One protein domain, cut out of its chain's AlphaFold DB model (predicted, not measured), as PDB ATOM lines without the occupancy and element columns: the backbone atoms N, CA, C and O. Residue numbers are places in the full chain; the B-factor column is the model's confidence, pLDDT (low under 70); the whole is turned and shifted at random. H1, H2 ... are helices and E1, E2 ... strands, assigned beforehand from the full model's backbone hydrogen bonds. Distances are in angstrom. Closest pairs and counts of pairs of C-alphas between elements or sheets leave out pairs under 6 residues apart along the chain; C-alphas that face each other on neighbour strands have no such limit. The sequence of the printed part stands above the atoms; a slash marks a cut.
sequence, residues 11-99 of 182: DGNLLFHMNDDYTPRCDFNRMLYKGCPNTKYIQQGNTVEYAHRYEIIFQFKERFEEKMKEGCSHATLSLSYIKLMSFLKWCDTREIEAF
ATOM      1  N   ASP A  11     143.456 123.266  88.616       89.12
ATOM      2  CA  ASP A  11     143.998 121.923  88.410       89.12
ATOM      3  C   ASP A  11     143.965 121.122  89.718       89.12
ATOM      4  O   ASP A  11     144.563 121.504  90.729       89.12
ATOM      5  N   GLY A  12     143.288 119.973  89.695       88.56
ATOM      6  CA  GLY A  12     143.225 119.059  90.833       88.56
ATOM      7  C   GLY A  12     144.580 118.464  91.225       88.56
ATOM      8  O   GLY A  12     144.775 118.150  92.394       88.56
ATOM      9  N   ASN A  13     145.541 118.379  90.300       92.12
ATOM     10  CA  ASN A  13     146.894 117.874  90.575       92.12
ATOM     11  C   ASN A  13     147.739 118.841  91.417       92.12
ATOM     12  O   ASN A  13     148.782 118.464  91.955       92.12
ATOM     13  N   LEU A  14     147.289 120.090  91.534       93.94
ATOM     14  CA  LEU A  14     147.885 121.113  92.386       93.94
ATOM     15  C   LEU A  14     147.228 121.166  93.778       93.94
ATOM     16  O   LEU A  14     147.590 122.019  94.588       93.94
ATOM     17  N   LEU A  15     146.286 120.265  94.087       95.38
ATOM     18  CA  LEU A  15     145.642 120.159  95.395       95.38
ATOM     19  C   LEU A  15     146.120 118.916  96.157       95.38
ATOM     20  O   LEU A  15     145.885 117.784  95.746       95.38
ATOM     21  N   PHE A  16     146.665 119.130  97.354       95.00
ATOM     22  CA  PHE A  16     147.033 118.063  98.284       95.00
ATOM     23  C   PHE A  16     146.135 118.083  99.516       95.00
ATOM     24  O   PHE A  16     145.957 119.128 100.149       95.00
ATOM     25  N   HIS A  17     145.604 116.917  99.879       93.62
ATOM     26  CA  HIS A  17     144.876 116.721 101.129       93.62
ATOM     27  C   HIS A  17     145.855 116.323 102.226       93.62
ATOM     28  O   HIS A  17     146.648 115.395 102.064       93.62
ATOM     29  N   MET A  18     145.801 117.042 103.341       92.38
ATOM     30  CA  MET A  18     146.713 116.846 104.455       92.38
ATOM     31  C   MET A  18     145.979 116.215 105.625       92.38
ATOM     32  O   MET A  18     144.865 116.618 105.948       92.38
ATOM     33  N   ASN A  19     146.633 115.266 106.293       86.81
ATOM     34  CA  ASN A  19     146.164 114.739 107.570       86.81
ATOM     35  C   ASN A  19     146.703 115.618 108.716       86.81
ATOM     36  O   ASN A  19     147.486 115.170 109.549       86.81
ATOM     37  N   ASP A  20     146.398 116.915 108.645       76.06
ATOM     38  CA  ASP A  20     146.798 117.948 109.603       76.06
ATOM     39  C   ASP A  20     145.584 118.828 109.920       76.06
ATOM     40  O   ASP A  20     144.912 119.312 109.006       76.06
ATOM     41  N   ASP A  21     145.331 119.057 111.208       72.50
ATOM     42  CA  ASP A  21     144.142 119.775 111.683       72.50
ATOM     43  C   ASP A  21     144.162 121.264 111.303       72.50
ATOM     44  O   ASP A  21     143.115 121.894 111.156       72.50
ATOM     45  N   TYR A  22     145.354 121.846 111.134       70.62
ATOM     46  CA  TYR A  22     145.509 123.279 110.889       70.62
ATOM     47  C   TYR A  22     145.369 123.637 109.413       70.62
ATOM     48  O   TYR A  22     144.762 124.653 109.070       70.62
ATOM     49  N   THR A  23     145.959 122.833 108.527       77.50
ATOM     50  CA  THR A  23     145.932 123.071 107.080       77.50
ATOM     51  C   THR A  23     145.518 121.797 106.361       77.50
ATOM     52  O   THR A  23     146.354 121.140 105.746       77.50
ATOM     53  N   PRO A  24     144.215 121.462 106.357       81.62
ATOM     54  CA  PRO A  24     143.740 120.204 105.783       81.62
ATOM     55  C   PRO A  24     143.959 120.120 104.265       81.62
ATOM     56  O   PRO A  24     143.782 119.060 103.665       81.62
ATOM     57  N   ARG A  25     144.295 121.243 103.609       91.06
ATOM     58  CA  ARG A  25     144.508 121.332 102.163       91.06
ATOM     59  C   ARG A  25     145.638 122.296 101.812       91.06
ATOM     60  O   ARG A  25     145.599 123.461 102.211       91.06
ATOM     61  N   CYS A  26     146.577 121.833 100.996       95.75
ATOM     62  CA  CYS A  26     147.575 122.671 100.332       95.75
ATOM     63  C   CYS A  26     147.177 122.814  98.857       95.75
ATOM     64  O   CYS A  26     147.278 121.854  98.100       95.75
ATOM     65  N   ASP A  27     146.677 123.989  98.466       96.19
ATOM     66  CA  ASP A  27     146.186 124.260  97.110       96.19
ATOM     67  C   ASP A  27     147.144 125.203  96.374       96.19
ATOM     68  O   ASP A  27     147.096 126.427  96.532       96.19
ATOM     69  N   PHE A  28     148.028 124.619  95.573       96.94
ATOM     70  CA  PHE A  28     149.086 125.321  94.855       96.94
ATOM     71  C   PHE A  28     148.536 126.159  93.697       96.94
ATOM     72  O   PHE A  28     149.189 127.130  93.318       96.94
ATOM     73  N   ASN A  29     147.306 125.905  93.216       95.50
ATOM     74  CA  ASN A  29     146.644 126.792  92.245       95.50
ATOM     75  C   ASN A  29     146.621 128.233  92.749       95.50
ATOM     76  O   ASN A  29     146.802 129.181  91.993       95.50
ATOM     77  N   ARG A  30     146.441 128.411  94.062       95.94
ATOM     78  CA  ARG A  30     146.399 129.731  94.692       95.94
ATOM     79  C   ARG A  30     147.709 130.481  94.515       95.94
ATOM     80  O   ARG A  30     147.693 131.695  94.374       95.94
ATOM     81  N   MET A  31     148.838 129.780  94.512       97.19
ATOM     82  CA  MET A  31     150.151 130.392  94.342       97.19
ATOM     83  C   MET A  31     150.400 130.847  92.902       97.19
ATOM     84  O   MET A  31     151.315 131.628  92.694       97.19
ATOM     85  N   LEU A  32     149.595 130.445  91.917       96.00
ATOM     86  CA  LEU A  32     149.761 130.876  90.523       96.00
ATOM     87  C   LEU A  32     149.259 132.305  90.259       96.00
ATOM     88  O   LEU A  32     149.627 132.911  89.255       96.00
ATOM     89  N   TYR A  33     148.464 132.862  91.172       95.69
ATOM     90  CA  TYR A  33     147.835 134.175  91.024       95.69
ATOM     91  C   TYR A  33     148.336 135.163  92.079       95.69
ATOM     92  O   TYR A  33     148.714 134.763  93.190       95.69
ATOM     93  N   LYS A  34     148.320 136.458  91.748       95.75
ATOM     94  CA  LYS A  34     148.705 137.528  92.675       95.75
ATOM     95  C   LYS A  34     147.771 137.571  93.885       95.75
ATOM     96  O   LYS A  34     146.565 137.355  93.778       95.75
ATOM     97  N   GLY A  35     148.340 137.809  95.064       95.00
ATOM     98  CA  GLY A  35     147.629 137.869  96.346       95.00
ATOM     99  C   GLY A  35     147.198 136.506  96.900       95.00
ATOM    100  O   GLY A  35     146.631 136.431  97.995       95.00
ATOM    101  N   CYS A  36     147.485 135.418  96.182       95.94
ATOM    102  CA  CYS A  36     147.101 134.051  96.517       95.94
ATOM    103  C   CYS A  36     145.620 133.915  96.938       95.94
ATOM    104  O   CYS A  36     145.336 133.582  98.111       95.94
ATOM    105  N   PRO A  37     144.677 134.183  96.008       94.81
ATOM    106  CA  PRO A  37     143.243 134.172  96.274       94.81
ATOM    107  C   PRO A  37     142.797 132.823  96.838       94.81
ATOM    108  O   PRO A  37     143.498 131.812  96.759       94.81
ATOM    109  N   ASN A  38     141.643 132.804  97.499       93.00
ATOM    110  CA  ASN A  38     141.129 131.564  98.069       93.00
ATOM    111  C   ASN A  38     140.655 130.601  96.958       93.00
ATOM    112  O   ASN A  38     140.263 131.032  95.877       93.00
ATOM    113  N   THR A  39     140.669 129.295  97.234       92.69
ATOM    114  CA  THR A  39     140.288 128.247  96.270       92.69
ATOM    115  C   THR A  39     138.897 128.459  95.679       92.69
ATOM    116  O   THR A  39     138.728 128.381  94.468       92.69
ATOM    117  N   LYS A  40     137.901 128.776  96.520       91.88
ATOM    118  CA  LYS A  40     136.515 128.988  96.072       91.88
ATOM    119  C   LYS A  40     136.409 130.155  95.091       91.88
ATOM    120  O   LYS A  40     135.676 130.060  94.120       91.88
ATOM    121  N   TYR A  41     137.162 131.225  95.331       91.25
ATOM    122  CA  TYR A  41     137.194 132.410  94.484       91.25
ATOM    123  C   TYR A  41     137.703 132.067  93.083       91.25
ATOM    124  O   TYR A  41     137.088 132.480  92.107       91.25
ATOM    125  N   ILE A  42     138.759 131.249  92.990       90.75
ATOM    126  CA  ILE A  42     139.286 130.741  91.714       90.75
ATOM    127  C   ILE A  42     138.255 129.822  91.038       90.75
ATOM    128  O   ILE A  42     137.924 130.009  89.874       90.75
ATOM    129  N   GLN A  43     137.696 128.857  91.777       89.69
ATOM    130  CA  GLN A  43     136.749 127.864  91.244       89.69
ATOM    131  C   GLN A  43     135.430 128.467  90.743       89.69
ATOM    132  O   GLN A  43     134.789 127.896  89.867       89.69
ATOM    133  N   GLN A  44     135.019 129.613  91.283       89.88
ATOM    134  CA  GLN A  44     133.841 130.356  90.827       89.88
ATOM    135  C   GLN A  44     134.078 131.130  89.519       89.88
ATOM    136  O   GLN A  44     133.157 131.778  89.034       89.88
ATOM    137  N   GLY A  45     135.290 131.084  88.954       83.56
ATOM    138  CA  GLY A  45     135.629 131.796  87.723       83.56
ATOM    139  C   GLY A  45     135.755 133.309  87.907       83.56
ATOM    140  O   GLY A  45     135.644 134.051  86.932       83.56
ATOM    141  N   ASN A  46     135.963 133.784  89.142       87.56
ATOM    142  CA  ASN A  46     136.210 135.202  89.377       87.56
ATOM    143  C   ASN A  46     137.522 135.632  88.714       87.56
ATOM    144  O   ASN A  46     138.474 134.856  88.619       87.56
ATOM    145  N   THR A  47     137.595 136.901  88.319       88.88
ATOM    146  CA  THR A  47     138.810 137.468  87.736       88.88
ATOM    147  C   THR A  47     139.954 137.428  88.745       88.88
ATOM    148  O   THR A  47     139.845 137.944  89.862       88.88
ATOM    149  N   VAL A  48     141.057 136.817  88.328       90.94
ATOM    150  CA  VAL A  48     142.309 136.709  89.075       90.94
ATOM    151  C   VAL A  48     143.459 137.135  88.173       90.94
ATOM    152  O   VAL A  48     143.447 136.876  86.972       90.94
ATOM    153  N   GLU A  49     144.453 137.803  88.749       93.44
ATOM    154  CA  GLU A  49     145.651 138.207  88.019       93.44
ATOM    155  C   GLU A  49     146.715 137.114  88.128       93.44
ATOM    156  O   GLU A  49     147.062 136.677  89.227       93.44
ATOM    157  N   TYR A  50     147.235 136.666  86.990       92.62
ATOM    158  CA  TYR A  50     148.282 135.654  86.945       92.62
ATOM    159  C   TYR A  50     149.636 136.236  87.370       92.62
ATOM    160  O   TYR A  50     150.004 137.340  86.979       92.62
ATOM    161  N   ALA A  51     150.385 135.492  88.183       94.00
ATOM    162  CA  ALA A  51     151.637 135.964  88.777       94.00
ATOM    163  C   ALA A  51     152.900 135.502  88.030       94.00
ATOM    164  O   ALA A  51     153.999 135.731  88.522       94.00
ATOM    165  N   HIS A  52     152.760 134.826  86.881       93.69
ATOM    166  CA  HIS A  52     153.879 134.410  86.015       93.69
ATOM    167  C   HIS A  52     154.981 133.586  86.707       93.69
ATOM    168  O   HIS A  52     156.133 133.611  86.299       93.69
ATOM    169  N   ARG A  53     154.615 132.807  87.732       94.62
ATOM    170  CA  ARG A  53     155.544 132.008  88.555       94.62
ATOM    171  C   ARG A  53     155.299 130.498  88.495       94.62
ATOM    172  O   ARG A  53     155.681 129.780  89.412       94.62
ATOM    173  N   TYR A  54     154.626 130.017  87.448       94.69
ATOM    174  CA  TYR A  54     154.203 128.615  87.339       94.69
ATOM    175  C   TYR A  54     155.354 127.622  87.447       94.69
ATOM    176  O   TYR A  54     155.246 126.696  88.239       94.69
ATOM    177  N   GLU A  55     156.456 127.836  86.726       95.50
ATOM    178  CA  GLU A  55     157.596 126.908  86.713       95.50
ATOM    179  C   GLU A  55     158.155 126.678  88.125       95.50
ATOM    180  O   GLU A  55     158.307 125.538  88.560       95.50
ATOM    181  N   ILE A  56     158.342 127.756  88.891       97.31
ATOM    182  CA  ILE A  56     158.865 127.702  90.263       97.31
ATOM    183  C   ILE A  56     157.856 127.045  91.218       97.31
ATOM    184  O   ILE A  56     158.228 126.238  92.071       97.31
ATOM    185  N   ILE A  57     156.561 127.360  91.088       97.75
ATOM    186  CA  ILE A  57     155.518 126.723  91.910       97.75
ATOM    187  C   ILE A  57     155.398 125.233  91.592       97.75
ATOM    188  O   ILE A  57     155.176 124.433  92.503       97.75
ATOM    189  N   PHE A  58     155.565 124.855  90.328       96.50
ATOM    190  CA  PHE A  58     155.526 123.468  89.900       96.50
ATOM    191  C   PHE A  58     156.733 122.686  90.430       96.50
ATOM    192  O   PHE A  58     156.533 121.643  91.047       96.50
ATOM    193  N   GLN A  59     157.950 123.235  90.340       97.81
ATOM    194  CA  GLN A  59     159.143 122.654  90.978       97.81
ATOM    195  C   GLN A  59     158.930 122.466  92.489       97.81
ATOM    196  O   GLN A  59     159.142 121.378  93.029       97.81
ATOM    197  N   PHE A  60     158.431 123.499  93.181       98.12
ATOM    198  CA  PHE A  60     158.125 123.411  94.611       98.12
ATOM    199  C   PHE A  60     157.107 122.298  94.910       98.12
ATOM    200  O   PHE A  60     157.272 121.557  95.882       98.12
ATOM    201  N   LYS A  61     156.069 122.159  94.075       97.56
ATOM    202  CA  LYS A  61     155.061 121.096  94.170       97.56
ATOM    203  C   LYS A  61     155.674 119.710  93.981       97.56
ATOM    204  O   LYS A  61     155.345 118.813  94.753       97.56
ATOM    205  N   GLU A  62     156.537 119.515  92.989       97.88
ATOM    206  CA  GLU A  62     157.185 118.221  92.738       97.88
ATOM    207  C   GLU A  62     158.036 117.796  93.937       97.88
ATOM    208  O   GLU A  62     157.813 116.722  94.496       97.88
ATOM    209  N   ARG A  63     158.899 118.688  94.442       98.06
ATOM    210  CA  ARG A  63     159.700 118.434  95.655       98.06
ATOM    211  C   ARG A  63     158.845 118.199  96.898       98.06
ATOM    212  O   ARG A  63     159.212 117.431  97.788       98.06
ATOM    213  N   PHE A  64     157.699 118.865  96.989       97.62
ATOM    214  CA  PHE A  64     156.735 118.652  98.062       97.62
ATOM    215  C   PHE A  64     156.121 117.252  98.010       97.62
ATOM    216  O   PHE A  64     156.031 116.592  99.046       97.62
ATOM    217  N   GLU A  65     155.735 116.788  96.824       97.50
ATOM    218  CA  GLU A  65     155.197 115.448  96.617       97.50
ATOM    219  C   GLU A  65     156.252 114.358  96.857       97.50
ATOM    220  O   GLU A  65     155.950 113.357  97.507       97.50
ATOM    221  N   GLU A  66     157.492 114.561  96.403       97.88
ATOM    222  CA  GLU A  66     158.630 113.673  96.687       97.88
ATOM    223  C   GLU A  66     158.821 113.494  98.195       97.88
ATOM    224  O   GLU A  66     158.739 112.379  98.712       97.88
ATOM    225  N   LYS A  67     158.955 114.600  98.938       97.12
ATOM    226  CA  LYS A  67     159.131 114.556 100.397       97.12
ATOM    227  C   LYS A  67     157.940 113.921 101.111       97.12
ATOM    228  O   LYS A  67     158.118 113.293 102.153       97.12
ATOM    229  N   MET A  68     156.725 114.079 100.584       95.75
ATOM    230  CA  MET A  68     155.547 113.384 101.106       95.75
ATOM    231  C   MET A  68     155.673 111.866 100.937       95.75
ATOM    232  O   MET A  68     155.444 111.134 101.899       95.75
ATOM    233  N   LYS A  69     156.095 111.391  99.758       97.06
ATOM    234  CA  LYS A  69     156.336 109.961  99.482       97.06
ATOM    235  C   LYS A  69     157.472 109.384 100.334       97.06
ATOM    236  O   LYS A  69     157.396 108.230 100.738       97.06
ATOM    237  N   GLU A  70     158.477 110.193 100.661       96.62
ATOM    238  CA  GLU A  70     159.589 109.839 101.560       96.62
ATOM    239  C   GLU A  70     159.199 109.796 103.053       96.62
ATOM    240  O   GLU A  70     160.026 109.464 103.902       96.62
ATOM    241  N   GLY A  71     157.950 110.123 103.404       95.94
ATOM    242  CA  GLY A  71     157.448 110.046 104.779       95.94
ATOM    243  C   GLY A  71     157.603 111.332 105.597       95.94
ATOM    244  O   GLY A  71     157.486 111.299 106.825       95.94
ATOM    245  N   CYS A  72     157.845 112.484 104.961       95.75
ATOM    246  CA  CYS A  72     157.798 113.770 105.656       95.75
ATOM    247  C   CYS A  72     156.397 114.017 106.237       95.75
ATOM    248  O   CYS A  72     155.384 113.825 105.565       95.75
ATOM    249  N   SER A  73     156.320 114.481 107.489       94.19
ATOM    250  CA  SER A  73     155.025 114.663 108.146       94.19
ATOM    251  C   SER A  73     154.169 115.739 107.471       94.19
ATOM    252  O   SER A  73     154.661 116.804 107.081       94.19
ATOM    253  N   HIS A  74     152.855 115.503 107.414       94.56
ATOM    254  CA  HIS A  74     151.889 116.443 106.838       94.56
ATOM    255  C   HIS A  74     151.949 117.832 107.490       94.56
ATOM    256  O   HIS A  74     151.851 118.839 106.791       94.56
ATOM    257  N   ALA A  75     152.191 117.909 108.800       92.81
ATOM    258  CA  ALA A  75     152.389 119.177 109.501       92.81
ATOM    259  C   ALA A  75     153.637 119.933 109.000       92.81
ATOM    260  O   ALA A  75     153.604 121.147 108.793       92.81
ATOM    261  N   THR A  76     154.744 119.223 108.754       92.94
ATOM    262  CA  THR A  76     155.990 119.822 108.244       92.94
ATOM    263  C   THR A  76     155.799 120.387 106.842       92.94
ATOM    264  O   THR A  76     156.236 121.509 106.576       92.94
ATOM    265  N   LEU A  77     155.138 119.620 105.979       95.62
ATOM    266  CA  LEU A  77     154.803 120.000 104.612       95.62
ATOM    267  C   LEU A  77     153.855 121.207 104.587       95.62
ATOM    268  O   LEU A  77     154.161 122.221 103.959       95.62
ATOM    269  N   SER A  78     152.767 121.152 105.357       95.25
ATOM    270  CA  SER A  78     151.796 122.246 105.483       95.25
ATOM    271  C   SER A  78     152.451 123.546 105.942       95.25
ATOM    272  O   SER A  78     152.182 124.613 105.391       95.25
ATOM    273  N   LEU A  79     153.380 123.467 106.899       93.94
ATOM    274  CA  LEU A  79     154.157 124.627 107.322       93.94
ATOM    275  C   LEU A  79     154.994 125.212 106.178       93.94
ATOM    276  O   LEU A  79     154.987 126.430 106.013       93.94
ATOM    277  N   SER A  80     155.683 124.389 105.380       95.94
ATOM    278  CA  SER A  80     156.436 124.874 104.212       95.94
ATOM    279  C   SER A  80     155.519 125.592 103.214       95.94
ATOM    280  O   SER A  80     155.808 126.721 102.817       95.94
ATOM    281  N   TYR A  81     154.367 124.995 102.893       96.94
ATOM    282  CA  TYR A  81     153.352 125.598 102.025       96.94
ATOM    283  C   TYR A  81     152.858 126.955 102.566       96.94
ATOM    284  O   TYR A  81     152.844 127.952 101.841       96.94
ATOM    285  N   ILE A  82     152.513 127.040 103.856       95.94
ATOM    286  CA  ILE A  82     152.037 128.285 104.483       95.94
ATOM    287  C   ILE A  82     153.110 129.376 104.454       95.94
ATOM    288  O   ILE A  82     152.793 130.546 104.215       95.94
ATOM    289  N   LYS A  83     154.375 129.026 104.726       97.06
ATOM    290  CA  LYS A  83     155.474 130.000 104.717       97.06
ATOM    291  C   LYS A  83     155.728 130.535 103.317       97.06
ATOM    292  O   LYS A  83     155.800 131.755 103.177       97.06
ATOM    293  N   LEU A  84     155.742 129.671 102.302       98.06
ATOM    294  CA  LEU A  84     155.859 130.112 100.914       98.06
ATOM    295  C   LEU A  84     154.682 131.011 100.515       98.06
ATOM    296  O   LEU A  84     154.892 132.108 100.011       98.06
ATOM    297  N   MET A  85     153.444 130.618 100.827       97.44
ATOM    298  CA  MET A  85     152.261 131.433 100.524       97.44
ATOM    299  C   MET A  85     152.317 132.808 101.212       97.44
ATOM    300  O   MET A  85     151.902 133.808 100.633       97.44
ATOM    301  N   SER A  86     152.827 132.875 102.446       97.38
ATOM    302  CA  SER A  86     152.981 134.138 103.184       97.38
ATOM    303  C   SER A  86     154.036 135.048 102.554       97.38
ATOM    304  O   SER A  86     153.819 136.255 102.470       97.38
ATOM    305  N   PHE A  87     155.148 134.469 102.094       98.44
ATOM    306  CA  PHE A  87     156.184 135.174 101.344       98.44
ATOM    307  C   PHE A  87     155.634 135.739 100.029       98.44
ATOM    308  O   PHE A  87     155.736 136.939  99.800       98.44
ATOM    309  N   LEU A  88     154.948 134.915  99.228       98.44
ATOM    310  CA  LEU A  88     154.353 135.343  97.957       98.44
ATOM    311  C   LEU A  88     153.347 136.475  98.144       98.44
ATOM    312  O   LEU A  88     153.432 137.490  97.463       98.44
ATOM    313  N   LYS A  89     152.442 136.351  99.121       98.00
ATOM    314  CA  LYS A  89     151.501 137.429  99.453       98.00
ATOM    315  C   LYS A  89     152.219 138.716  99.841       98.00
ATOM    316  O   LYS A  89     151.786 139.793  99.449       98.00
ATOM    317  N   TRP A  90     153.292 138.618 100.624       98.31
ATOM    318  CA  TRP A  90     154.062 139.789 101.030       98.31
ATOM    319  C   TRP A  90     154.725 140.479  99.830       98.31
ATOM    320  O   TRP A  90     154.613 141.700  99.726       98.31
ATOM    321  N   CYS A  91     155.329 139.708  98.921       98.31
ATOM    322  CA  CYS A  91     155.883 140.201  97.659       98.31
ATOM    323  C   CYS A  91     154.803 140.876  96.803       98.31
ATOM    324  O   CYS A  91     154.959 142.035  96.432       98.31
ATOM    325  N   ASP A  92     153.671 140.198  96.594       97.69
ATOM    326  CA  ASP A  92     152.562 140.692  95.772       97.69
ATOM    327  C   ASP A  92     151.997 142.016  96.316       97.69
ATOM    328  O   ASP A  92     151.767 142.946  95.553       97.69
ATOM    329  N   THR A  93     151.832 142.150  97.641       97.00
ATOM    330  CA  THR A  93     151.339 143.401  98.266       97.00
ATOM    331  C   THR A  93     152.292 144.591  98.147       97.00
ATOM    332  O   THR A  93     151.900 145.709  98.469       97.00
ATOM    333  N   ARG A  94     153.547 144.354  97.762       96.94
ATOM    334  CA  ARG A  94     154.598 145.373  97.628       96.94
ATOM    335  C   ARG A  94     155.099 145.516  96.198       96.94
ATOM    336  O   ARG A  94     156.061 146.240  95.987       96.94
ATOM    337  N   GLU A  95     154.482 144.800  95.258       95.44
ATOM    338  CA  GLU A  95     154.900 144.761  93.855       95.44
ATOM    339  C   GLU A  95     156.380 144.371  93.683       95.44
ATOM    340  O   GLU A  95     157.062 144.814  92.765       95.44
ATOM    341  N   ILE A  96     156.883 143.518  94.581       95.06
ATOM    342  CA  ILE A  96     158.249 142.990  94.528       95.06
ATOM    343  C   ILE A  96     158.225 141.655  93.789       95.06
ATOM    344  O   ILE A  96     157.434 140.770  94.118       95.06
ATOM    345  N   GLU A  97     159.137 141.480  92.836       95.50
ATOM    346  CA  GLU A  97     159.356 140.194  92.177       95.50
ATOM    347  C   GLU A  97     159.820 139.137  93.193       95.50
ATOM    348  O   GLU A  97     160.818 139.316  93.898       95.50
ATOM    349  N   ALA A  98     159.077 138.036  93.290       96.75
ATOM    350  CA  ALA A  98     159.395 136.933  94.190       96.75
ATOM    351  C   ALA A  98     160.585 136.100  93.681       96.75
ATOM    352  O   ALA A  98     160.935 136.140  92.508       96.75
ATOM    353  N   PHE A  99     161.160 135.286  94.568       96.12
ATOM    354  CA  PHE A  99     162.221 134.314  94.251       96.12
ATOM    355  C   PHE A  99     163.564 134.906  93.794       96.12
ATOM    356  O   PHE A  99     164.397 134.220  93.210       96.12
TER     357      PHE A  99
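AT A GLANCE: This is residues 11 to 99 of the 182 residues of an uncharacterized protein of Shewanella baltica (strain OS195) (UniProt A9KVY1). A small two-stranded hairpin, E1 and E2, and the short helix H1 that follows it lie over one side of a long helical hairpin, H3 and H4, with H1 over the gap between the two long helices. H3 and H4 run side by side but well separated, meeting near their turn, while the short helix H2 sits farther out, beyond H1. The printed part has 89 residues with four named helices and two named strands, in the order E1, E2, H1, H2, H3, H4; the sheet, order E1 - E2, is antiparallel and the class is mostly helix. The whole is compact, with a radius of gyration of the C-alphas of 12.9 A and spans of 36 by 29 by 22 A.

HOW THE PARTS SIT: Strands E1, residues 15 to 17, and E2, residues 25 to 27, are antiparallel neighbours and form a hairpin, at 171 degrees between their directions. N 16 and O 26 are within hydrogen-bond range at 2.9 A, and so are N 26 and O 16 at 2.9 A. H1, residues 28 to 32, follows E2 by a tight link. H1 touches H3, residues 54 to 69, with residues 54 to 61 of H3 alone; their closest C-alphas, Leu 32 and Tyr 54, are 5.9 A apart. H1 is close to but not clearly touching H4, residues 74 to 92; their closest C-alphas, Met 31 and Met 85, are 6.6 A apart. The closest C-alphas of E2 and H4, Cys 26 and Ser 78, are 6.7 A apart. H3 and H4 form a helical hairpin, with a shallow tilt of 13 degrees, opposite ways. They only just touch, with 3 pairs of C-alphas within 8 A, through residues 64 to 68 of H3 and 74 to 77 of H4; the closest C-alphas, Phe 64 and Leu 77, are 7.0 A apart. H2, residues 39 to 43, only just touches H1, with 3 pairs of C-alphas within 8 A; the closest, Arg 30 and Thr 39, are 6.5 A apart. H2 is apart from E1, H3 and H4. In H2, H3 and H4 every O i to N i+4 pair is within hydrogen-bond range; in H1 it is 0 of 1, beside 2 of 2 O i to N i+3 pairs.

IN THESE COORDINATES: E1 begins at C-alpha 15, (145.642, 120.159, 95.395). H3 measures 22.4 A from first to last C-alpha and begins at C-alpha 54, (154.203, 128.615, 87.339). H4, the longest helix, measures 26.7 A and ends at C-alpha 92, (152.562, 140.692, 95.772).

THE WHOLE: The C-alphas of Thr 47 and Gly 71, the two farthest apart, are 37.3 A apart. The printed part has no cut and no long link. The mean pLDDT of the printed part is 93.8, and no printed residue is under 70.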